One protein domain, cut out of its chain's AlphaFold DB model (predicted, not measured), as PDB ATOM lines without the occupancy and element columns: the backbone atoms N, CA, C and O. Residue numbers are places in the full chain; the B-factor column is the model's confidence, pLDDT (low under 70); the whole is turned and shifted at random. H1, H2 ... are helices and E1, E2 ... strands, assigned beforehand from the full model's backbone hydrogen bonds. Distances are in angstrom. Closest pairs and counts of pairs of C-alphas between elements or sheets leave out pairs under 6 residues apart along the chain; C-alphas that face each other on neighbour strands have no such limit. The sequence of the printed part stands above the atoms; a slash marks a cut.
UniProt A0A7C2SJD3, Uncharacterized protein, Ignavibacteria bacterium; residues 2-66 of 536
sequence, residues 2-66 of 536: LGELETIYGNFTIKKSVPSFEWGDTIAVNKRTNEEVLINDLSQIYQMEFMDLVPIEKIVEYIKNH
ATOM      1  N   LEU A   2      43.410  43.538  47.526       87.88
ATOM      2  CA  LEU A   2      42.143  43.622  48.285       87.88
ATOM      3  C   LEU A   2      41.871  45.011  48.883       87.88
ATOM      4  O   LEU A   2      40.777  45.528  48.709       87.88
ATOM      5  N   GLY A   3      42.878  45.653  49.483       88.44
ATOM      6  CA  GLY A   3      42.717  47.011  50.022       88.44
ATOM      7  C   GLY A   3      42.451  48.081  48.952       88.44
ATOM      8  O   GLY A   3      41.748  49.049  49.215       88.44
ATOM      9  N   GLU A   4      42.954  47.902  47.727       87.00
ATOM     10  CA  GLU A   4      42.632  48.794  46.601       87.00
ATOM     11  C   GLU A   4      41.192  48.587  46.131       87.00
ATOM     12  O   GLU A   4      40.479  49.561  45.911       87.00
ATOM     13  N   LEU A   5      40.737  47.333  46.037       86.94
ATOM     14  CA  LEU A   5      39.341  47.028  45.718       86.94
ATOM     15  C   LEU A   5      38.387  47.603  46.765       86.94
ATOM     16  O   LEU A   5      37.366  48.162  46.389       86.94
ATOM     17  N   GLU A   6      38.734  47.515  48.047       89.75
ATOM     18  CA  GLU A   6      37.911  48.038  49.143       89.75
ATOM     19  C   GLU A   6      37.869  49.573  49.122       89.75
ATOM     20  O   GLU A   6      36.815  50.178  49.298       89.75
ATOM     21  N   THR A   7      38.999  50.209  48.793       90.56
ATOM     22  CA  THR A   7      39.084  51.669  48.624       90.56
ATOM     23  C   THR A   7      38.234  52.166  47.452       90.56
ATOM     24  O   THR A   7      37.638  53.237  47.537       90.56
ATOM     25  N   ILE A   8      38.202  51.421  46.343       85.12
ATOM     26  CA  ILE A   8      37.542  51.849  45.100       85.12
ATOM     27  C   ILE A   8      36.057  51.457  45.075       85.12
ATOM     28  O   ILE A   8      35.240  52.209  44.546       85.12
ATOM     29  N   TYR A   9      35.705  50.291  45.617       85.38
ATOM     30  CA  TYR A   9      34.391  49.661  45.442       85.38
ATOM     31  C   TYR A   9      33.646  49.382  46.754       85.38
ATOM     32  O   TYR A   9      32.571  48.788  46.718       85.38
ATOM     33  N   GLY A  10      34.190  49.812  47.895       86.75
ATOM     34  CA  GLY A  10      33.570  49.621  49.203       86.75
ATOM     35  C   GLY A  10      33.766  48.216  49.773       86.75
ATOM     36  O   GLY A  10      34.532  47.397  49.260       86.75
ATOM     37  N   ASN A  11      33.078  47.946  50.881       91.25
ATOM     38  CA  ASN A  11      33.256  46.713  51.640       91.25
ATOM     39  C   ASN A  11      32.781  45.484  50.850       91.25
ATOM     40  O   ASN A  11      31.743  45.495  50.184       91.25
ATOM     41  N   PHE A  12      33.502  44.379  51.008       93.12
ATOM     42  CA  PHE A  12      33.119  43.077  50.472       93.12
ATOM     43  C   PHE A  12      33.541  41.958  51.421       93.12
ATOM     44  O   PHE A  12      34.414  42.123  52.271       93.12
ATOM     45  N   THR A  13      32.936  40.784  51.257       94.25
ATOM     46  CA  THR A  13      33.353  39.564  51.954       94.25
ATOM     47  C   THR A  13      34.001  38.585  50.984       94.25
ATOM     48  O   THR A  13      33.662  38.549  49.801       94.25
ATOM     49  N   ILE A  14      34.949  37.789  51.485       92.75
ATOM     50  CA  ILE A  14      35.564  36.682  50.746       92.75
ATOM     51  C   ILE A  14      35.273  35.388  51.493       92.75
ATOM     52  O   ILE A  14      35.534  35.286  52.691       92.75
ATOM     53  N   LYS A  15      34.761  34.387  50.779       91.31
ATOM     54  CA  LYS A  15      34.496  33.052  51.322       91.31
ATOM     55  C   LYS A  15      35.086  31.996  50.398       91.31
ATOM     56  O   LYS A  15      35.060  32.149  49.178       91.31
ATOM     57  N   LYS A  16      35.613  30.912  50.968       92.12
ATOM     58  CA  LYS A  16      36.052  29.739  50.200       92.12
ATOM     59  C   LYS A  16      34.830  29.110  49.533       92.12
ATOM     60  O   LYS A  16      33.837  28.850  50.210       92.12
ATOM     61  N   SER A  17      34.887  28.879  48.226       86.94
ATOM     62  CA  SER A  17      33.746  28.341  47.475       86.94
ATOM     63  C   SER A  17      33.466  26.879  47.810       86.94
ATOM     64  O   SER A  17      32.318  26.452  47.751       86.94
ATOM     65  N   VAL A  18      34.496  26.124  48.203       85.94
ATOM     66  CA  VAL A  18      34.365  24.746  48.686       85.94
ATOM     67  C   VAL A  18      35.044  24.646  50.056       85.94
ATOM     68  O   VAL A  18      36.232  24.337  50.132       85.94
ATOM     69  N   PRO A  19      34.325  24.953  51.154       86.81
ATOM     70  CA  PRO A  19      34.913  25.022  52.493       86.81
ATOM     71  C   PRO A  19      35.605  23.735  52.954       86.81
ATOM     72  O   PRO A  19      36.509  23.808  53.774       86.81
ATOM     73  N   SER A  20      35.188  22.581  52.430       87.75
ATOM     74  CA  SER A  20      35.678  21.259  52.830       87.75
ATOM     75  C   SER A  20      36.946  20.786  52.115       87.75
ATOM     76  O   SER A  20      37.455  19.740  52.490       87.75
ATOM     77  N   PHE A  21      37.402  21.474  51.064       88.06
ATOM     78  CA  PHE A  21      38.612  21.090  50.326       88.06
ATOM     79  C   PHE A  21      39.848  21.669  51.003       88.06
ATOM     80  O   PHE A  21      39.925  22.886  51.154       88.06
ATOM     81  N   GLU A  22      40.831  20.850  51.339       91.88
ATOM     82  CA  GLU A  22      42.146  21.283  51.806       91.88
ATOM     83  C   GLU A  22      43.163  21.328  50.660       91.88
ATOM     84  O   GLU A  22      42.982  20.731  49.600       91.88
ATOM     85  N   TRP A  23      44.231  22.108  50.844       90.69
ATOM     86  CA  TRP A  23      45.277  22.225  49.827       90.69
ATOM     87  C   TRP A  23      45.930  20.866  49.565       90.69
ATOM     88  O   TRP A  23      46.439  20.232  50.491       90.69
ATOM     89  N   GLY A  24      45.960  20.451  48.298       88.44
ATOM     90  CA  GLY A  24      46.461  19.140  47.887       88.44
ATOM     91  C   GLY A  24      45.399  18.040  47.793       88.44
ATOM     92  O   GLY A  24      45.755  16.922  47.407       88.44
ATOM     93  N   ASP A  25      44.120  18.339  48.057       88.88
ATOM     94  CA  ASP A  25      42.992  17.419  47.849       88.88
ATOM     95  C   ASP A  25      42.789  17.137  46.351       88.88
ATOM     96  O   ASP A  25      41.989  17.759  45.652       88.88
ATOM     97  N   THR A  26      43.572  16.184  45.849       92.56
ATOM     98  CA  THR A  26      43.698  15.848  44.421       92.56
ATOM     99  C   THR A  26      43.319  14.403  44.114       92.56
ATOM    100  O   THR A  26      43.402  13.981  42.963       92.56
ATOM    101  N   ILE A  27      42.867  13.641  45.114       91.19
ATOM    102  CA  ILE A  27      42.456  12.239  44.973       91.19
ATOM    103  C   ILE A  27      41.012  12.090  45.460       91.19
ATOM    104  O   ILE A  27      40.684  12.459  46.585       91.19
ATOM    105  N   ALA A  28      40.150  11.524  44.616       89.06
ATOM    106  CA  ALA A  28      38.792  11.118  44.971       89.06
ATOM    107  C   ALA A  28      38.554   9.653  44.589       89.06
ATOM    108  O   ALA A  28      39.295   9.080  43.797       89.06
ATOM    109  N   VAL A  29      37.486   9.047  45.108       91.94
ATOM    110  CA  VAL A  29      37.062   7.701  44.698       91.94
ATOM    111  C   VAL A  29      35.953   7.811  43.660       91.94
ATOM    112  O   VAL A  29      34.918   8.446  43.887       91.94
ATOM    113  N   ASN A  30      36.133   7.153  42.516       86.94
ATOM    114  CA  ASN A  30      35.075   7.016  41.531       86.94
ATOM    115  C   ASN A  30      33.963   6.127  42.099       86.94
ATOM    116  O   ASN A  30      34.114   4.915  42.220       86.94
ATOM    117  N   LYS A  31      32.800   6.718  42.391       69.94
ATOM    118  CA  LYS A  31      31.659   6.020  43.009       69.94
ATOM    119  C   LYS A  31      31.144   4.801  42.219       69.94
ATOM    120  O   LYS A  31      30.408   3.993  42.777       69.94
ATOM    121  N   ARG A  32      31.466   4.672  40.927       68.19
ATOM    122  CA  ARG A  32      30.982   3.576  40.065       68.19
ATOM    123  C   ARG A  32      31.982   2.432  39.916       68.19
ATOM    124  O   ARG A  32      31.545   1.295  39.785       68.19
ATOM    125  N   THR A  33      33.281   2.725  39.916       85.88
ATOM    126  CA  THR A  33      34.345   1.710  39.762       85.88
ATOM    127  C   THR A  33      35.064   1.398  41.071       85.88
ATOM    128  O   THR A  33      35.737   0.380  41.166       85.88
ATOM    129  N   ASN A  34      34.877   2.238  42.092       88.44
ATOM    130  CA  ASN A  34      35.552   2.186  43.386       88.44
ATOM    131  C   ASN A  34      37.083   2.342  43.306       88.44
ATOM    132  O   ASN A  34      37.798   1.975  44.234       88.44
ATOM    133  N   GLU A  35      37.579   2.892  42.200       90.75
ATOM    134  CA  GLU A  35      38.993   3.195  41.983       90.75
ATOM    135  C   GLU A  35      39.309   4.639  42.384       90.75
ATOM    136  O   GLU A  35      38.452   5.527  42.294       90.75
ATOM    137  N   GLU A  36      40.552   4.881  42.794       94.75
ATOM    138  CA  GLU A  36      41.067   6.232  43.016       94.75
ATOM    139  C   GLU A  36      41.259   6.962  41.681       94.75
ATOM    140  O   GLU A  36      41.778   6.413  40.710       94.75
ATOM    141  N   VAL A  37      40.834   8.223  41.634       89.56
ATOM    142  CA  VAL A  37      40.948   9.105  40.473       89.56
ATOM    143  C   VAL A  37      41.527  10.449  40.881       89.56
ATOM    144  O   VAL A  37      41.248  10.959  41.968       89.56
ATOM    145  N   LEU A  38      42.301  11.043  39.974       92.75
ATOM    146  CA  LEU A  38      42.799  12.400  40.145       92.75
ATOM    147  C   LEU A  38      41.678  13.416  39.902       92.75
ATOM    148  O   LEU A  38      40.935  13.321  38.923       92.75
ATOM    149  N   ILE A  39      41.586  14.403  40.786       87.94
ATOM    150  CA  ILE A  39      40.682  15.551  40.695       87.94
ATOM    151  C   ILE A  39      41.482  16.850  40.803       87.94
ATOM    152  O   ILE A  39      42.605  16.866  41.307       87.94
ATOM    153  N   ASN A  40      40.903  17.949  40.324       85.56
ATOM    154  CA  ASN A  40      41.504  19.267  40.495       85.56
ATOM    155  C   ASN A  40      41.387  19.717  41.953       85.56
ATOM    156  O   ASN A  40      40.338  19.531  42.572       85.56
ATOM    157  N   ASP A  41      42.429  20.374  42.455       88.62
ATOM    158  CA  ASP A  41      42.389  21.039  43.753       88.62
ATOM    159  C   ASP A  41      41.453  22.261  43.681       88.62
ATOM    160  O   ASP A  41      41.693  23.212  42.933       88.62
ATOM    161  N   LEU A  42      40.360  22.228  44.449       87.94
ATOM    162  CA  LEU A  42      39.371  23.312  44.528       87.94
ATOM    163  C   LEU A  42      39.561  24.210  45.763       87.94
ATOM    164  O   LEU A  42      38.750  25.106  46.008       87.94
ATOM    165  N   SER A  43      40.623  24.000  46.544       91.38
ATOM    166  CA  SER A  43      40.875  24.700  47.808       91.38
ATOM    167  C   SER A  43      41.204  26.185  47.633       91.38
ATOM    168  O   SER A  43      41.052  26.961  48.573       91.38
ATOM    169  N   GLN A  44      41.612  26.623  46.440       92.12
ATOM    170  CA  GLN A  44      41.933  28.029  46.164       92.12
ATOM    171  C   GLN A  44      40.869  28.759  45.338       92.12
ATOM    172  O   GLN A  44      41.141  29.801  44.744       92.12
ATOM    173  N   ILE A  45      39.636  28.248  45.334       90.44
ATOM    174  CA  ILE A  45      38.498  28.934  44.721       90.44
ATOM    175  C   ILE A  45      37.767  29.747  45.788       90.44
ATOM    176  O   ILE A  45      37.313  29.212  46.803       90.44
ATOM    177  N   TYR A  46      37.632  31.047  45.536       91.75
ATOM    178  CA  TYR A  46      36.992  31.993  46.442       91.75
ATOM    179  C   TYR A  46      35.851  32.732  45.747       91.75
ATOM    180  O   TYR A  46      35.935  33.084  44.570       91.75
ATOM    181  N   GLN A  47      34.799  33.007  46.511       89.94
ATOM    182  CA  GLN A  47      33.702  33.878  46.127       89.94
ATOM    183  C   GLN A  47      33.856  35.218  46.845       89.94
ATOM    184  O   GLN A  47      33.980  35.257  48.071       89.94
ATOM    185  N   MET A  48      33.832  36.300  46.067       91.56
ATOM    186  CA  MET A  48      33.748  37.670  46.565       91.56
ATOM    187  C   MET A  48      32.313  38.181  46.464       91.56
ATOM    188  O   MET A  48      31.677  38.042  45.421       91.56
ATOM    189  N   GLU A  49      31.822  38.779  47.543       86.75
ATOM    190  CA  GLU A  49      30.475  39.336  47.661       86.75
ATOM    191  C   GLU A  49      30.589  40.797  48.101       86.75
ATOM    192  O   GLU A  49      31.010  41.072  49.224       86.75
ATOM    193  N   PHE A  50      30.274  41.722  47.194       85.06
ATOM    194  CA  PHE A  50      30.294  43.160  47.461       85.06
ATOM    195  C   PHE A  50      28.991  43.592  48.123       85.06
ATOM    196  O   PHE A  50      27.924  43.096  47.767       85.06
ATOM    197  N   MET A  51      29.090  44.507  49.088       81.88
ATOM    198  CA  MET A  51      27.923  45.006  49.822       81.88
ATOM    199  C   MET A  51      27.125  46.034  49.008       81.88
ATOM    200  O   MET A  51      25.927  46.189  49.231       81.88
ATOM    201  N   ASP A  52      27.781  46.680  48.042       75.06
ATOM    202  CA  ASP A  52      27.203  47.660  47.128       75.06
ATOM    203  C   ASP A  52      27.216  47.149  45.676       75.06
ATOM    204  O   ASP A  52      27.912  46.191  45.323       75.06
ATOM    205  N   LEU A  53      26.440  47.803  44.807       69.25
ATOM    206  CA  LEU A  53      26.444  47.526  43.371       69.25
ATOM    207  C   LEU A  53      27.769  47.978  42.751       69.25
ATOM    208  O   LEU A  53      28.162  49.138  42.864       69.25
ATOM    209  N   VAL A  54      28.441  47.064  42.052       79.88
ATOM    210  CA  VAL A  54      29.783  47.296  41.508       79.88
ATOM    211  C   VAL A  54      29.893  46.890  40.033       79.88
ATOM    212  O   VAL A  54      29.193  45.975  39.588       79.88
ATOM    213  N   PRO A  55      30.781  47.525  39.241       73.94
ATOM    214  CA  PRO A  55      31.008  47.160  37.843       73.94
ATOM    215  C   PRO A  55      31.818  45.856  37.748       73.94
ATOM    216  O   PRO A  55      33.049  45.877  37.652       73.94
ATOM    217  N   ILE A  56      31.118  44.718  37.777       77.25
ATOM    218  CA  ILE A  56      31.699  43.368  37.827       77.25
ATOM    219  C   ILE A  56      32.759  43.148  36.746       77.25
ATOM    220  O   ILE A  56      33.820  42.602  37.040       77.25
ATOM    221  N   GLU A  57      32.517  43.590  35.513       76.25
ATOM    222  CA  GLU A  57      33.443  43.385  34.399       76.25
ATOM    223  C   GLU A  57      34.804  44.066  34.645       76.25
ATOM    224  O   GLU A  57      35.845  43.449  34.419       76.25
ATOM    225  N   LYS A  58      34.811  45.286  35.205       81.81
ATOM    226  CA  LYS A  58      36.048  46.017  35.542       81.81
ATOM    227  C   LYS A  58      36.797  45.374  36.706       81.81
ATOM    228  O   LYS A  58      38.021  45.289  36.686       81.81
ATOM    229  N   ILE A  59      36.062  44.904  37.712       87.81
ATOM    230  CA  ILE A  59      36.639  44.216  38.872       87.81
ATOM    231  C   ILE A  59      37.287  42.901  38.444       87.81
ATOM    232  O   ILE A  59      38.407  42.608  38.852       87.81
ATOM    233  N   VAL A  60      36.613  42.122  37.594       84.81
ATOM    234  CA  VAL A  60      37.148  40.865  37.060       84.81
ATOM    235  C   VAL A  60      38.426  41.113  36.267       84.81
ATOM    236  O   VAL A  60      39.408  40.409  36.489       84.81
ATOM    237  N   GLU A  61      38.443  42.112  35.383       85.06
ATOM    238  CA  GLU A  61      39.636  42.468  34.606       85.06
ATOM    239  C   GLU A  61      40.805  42.880  35.511       85.06
ATOM    240  O   GLU A  61      41.926  42.393  35.350       85.06
ATOM    241  N   TYR A  62      40.534  43.707  36.520       87.94
ATOM    242  CA  TYR A  62      41.534  44.140  37.488       87.94
ATOM    243  C   TYR A  62      42.087  42.971  38.327       87.94
ATOM    244  O   TYR A  62      43.303  42.826  38.451       87.94
ATOM    245  N   ILE A  63      41.223  42.094  38.854       90.06
ATOM    246  CA  ILE A  63      41.633  40.926  39.653       90.06
ATOM    247  C   ILE A  63      42.426  39.932  38.797       90.06
ATOM    248  O   ILE A  63      43.458  39.429  39.241       90.06
ATOM    249  N   LYS A  64      41.984  39.672  37.561       90.06
ATOM    250  CA  LYS A  64      42.617  38.715  36.642       90.06
ATOM    251  C   LYS A  64      44.047  39.108  36.255       90.06
ATOM    252  O   LYS A  64      44.855  38.230  35.982       90.06
ATOM    253  N   ASN A  65      44.373  40.400  36.253       88.25
ATOM    254  CA  ASN A  65      45.718  40.892  35.934       88.25
ATOM    255  C   ASN A  65      46.715  40.778  37.104       88.25
ATOM    256  O   ASN A  65      47.897  41.086  36.944       88.25
ATOM    257  N   HIS A  66      46.279  40.341  38.287       90.44
ATOM    258  CA  HIS A  66      47.166  40.186  39.432       90.44
ATOM    259  C   HIS A  66      47.945  38.865  39.359       90.44
ATOM    260  O   HIS A  66      47.356  37.794  39.278       90.44
TER     261      HIS A  66
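AT A GLANCE: This is residues 2 to 66 of the 536 residues of an uncharacterized protein of Ignavibacteria bacterium (UniProt A0A7C2SJD3). A long, narrow two-stranded arm runs out from a small head of two helices, H1 and H2, which lie side by side in opposite ways near the first and last printed residues. E1 and E4 pair in the part of the arm next to the helices, the hairpin of E2 and E3 makes the far tip, and residues 17 to 26 and 39 to 45 join the two pairings. The printed part has 65 residues with two named helices and four named strands, in the order H1, E1, E2, E3, E4, H2; the strands form two separate antiparallel sheets of two, E1 - E4 and E2 - E3, and the class is mixed, helices and strands. The whole is extended, with a radius of gyration of the C-alphas of 16.7 A, and its outline is a rod spanning 50 by 21 by 18 A.

HOW THE PARTS SIT: The printed part begins with H1, residues 2 to 9, and a tight link of 2 residues leads to E1, residues 12 to 16. The closest C-alphas of H1 and E1 are those of Glu 6 and Phe 12, 7.0 A apart. E1 is the antiparallel neighbour of E4, residues 46 to 50, with 161 degrees between their directions. N 13 and O 49, 2.8 A apart, and N 15 and O 47, 2.9 A apart, are within hydrogen-bond range. E2, residues 27 to 29, and E3, residues 36 to 38, form an antiparallel hairpin at 138 degrees, with N 37 and O 28 within hydrogen-bond range at 2.8 A. E1 and E2 are apart, and so are E3 and E4. H2, residues 56 to 64, is close to H1 but not clearly touching it: the closest C-alphas, those of Leu 5 and Ile 59, are 7.9 A apart. The two helices stand at a shallow tilt of 22 degrees and run opposite ways. H2 is apart from E1, E2 and E3. In H1 and H2 every O i to N i+4 pair is within hydrogen-bond range.

IN THESE COORDINATES: H1 begins at C-alpha 2, (42.143, 43.622, 48.285), and is 10.2 A long from first to last C-alpha. E1 measures 13.7 A and E4 13.1 A. E2 ends at C-alpha 29, (37.062, 7.701, 44.698). E2 and E3 have three residues each. H2, 11.9 A long, ends at C-alpha 64, (42.617, 38.715, 36.642).

THE WHOLE: The two C-alphas farthest apart are those of Thr 7 and Thr 33, at 51.0 A, while the first and last printed C-alphas, Leu 2 and His 66, are 10.7 A apart. The printed part has no cut. No link is long; the link from E4 to H2 is tight, and those from E1 to E2, E2 to E3 and E3 to E4 are short. The mean pLDDT of the printed part is 87.1, and residues 31 to 32 and 53 are under 70.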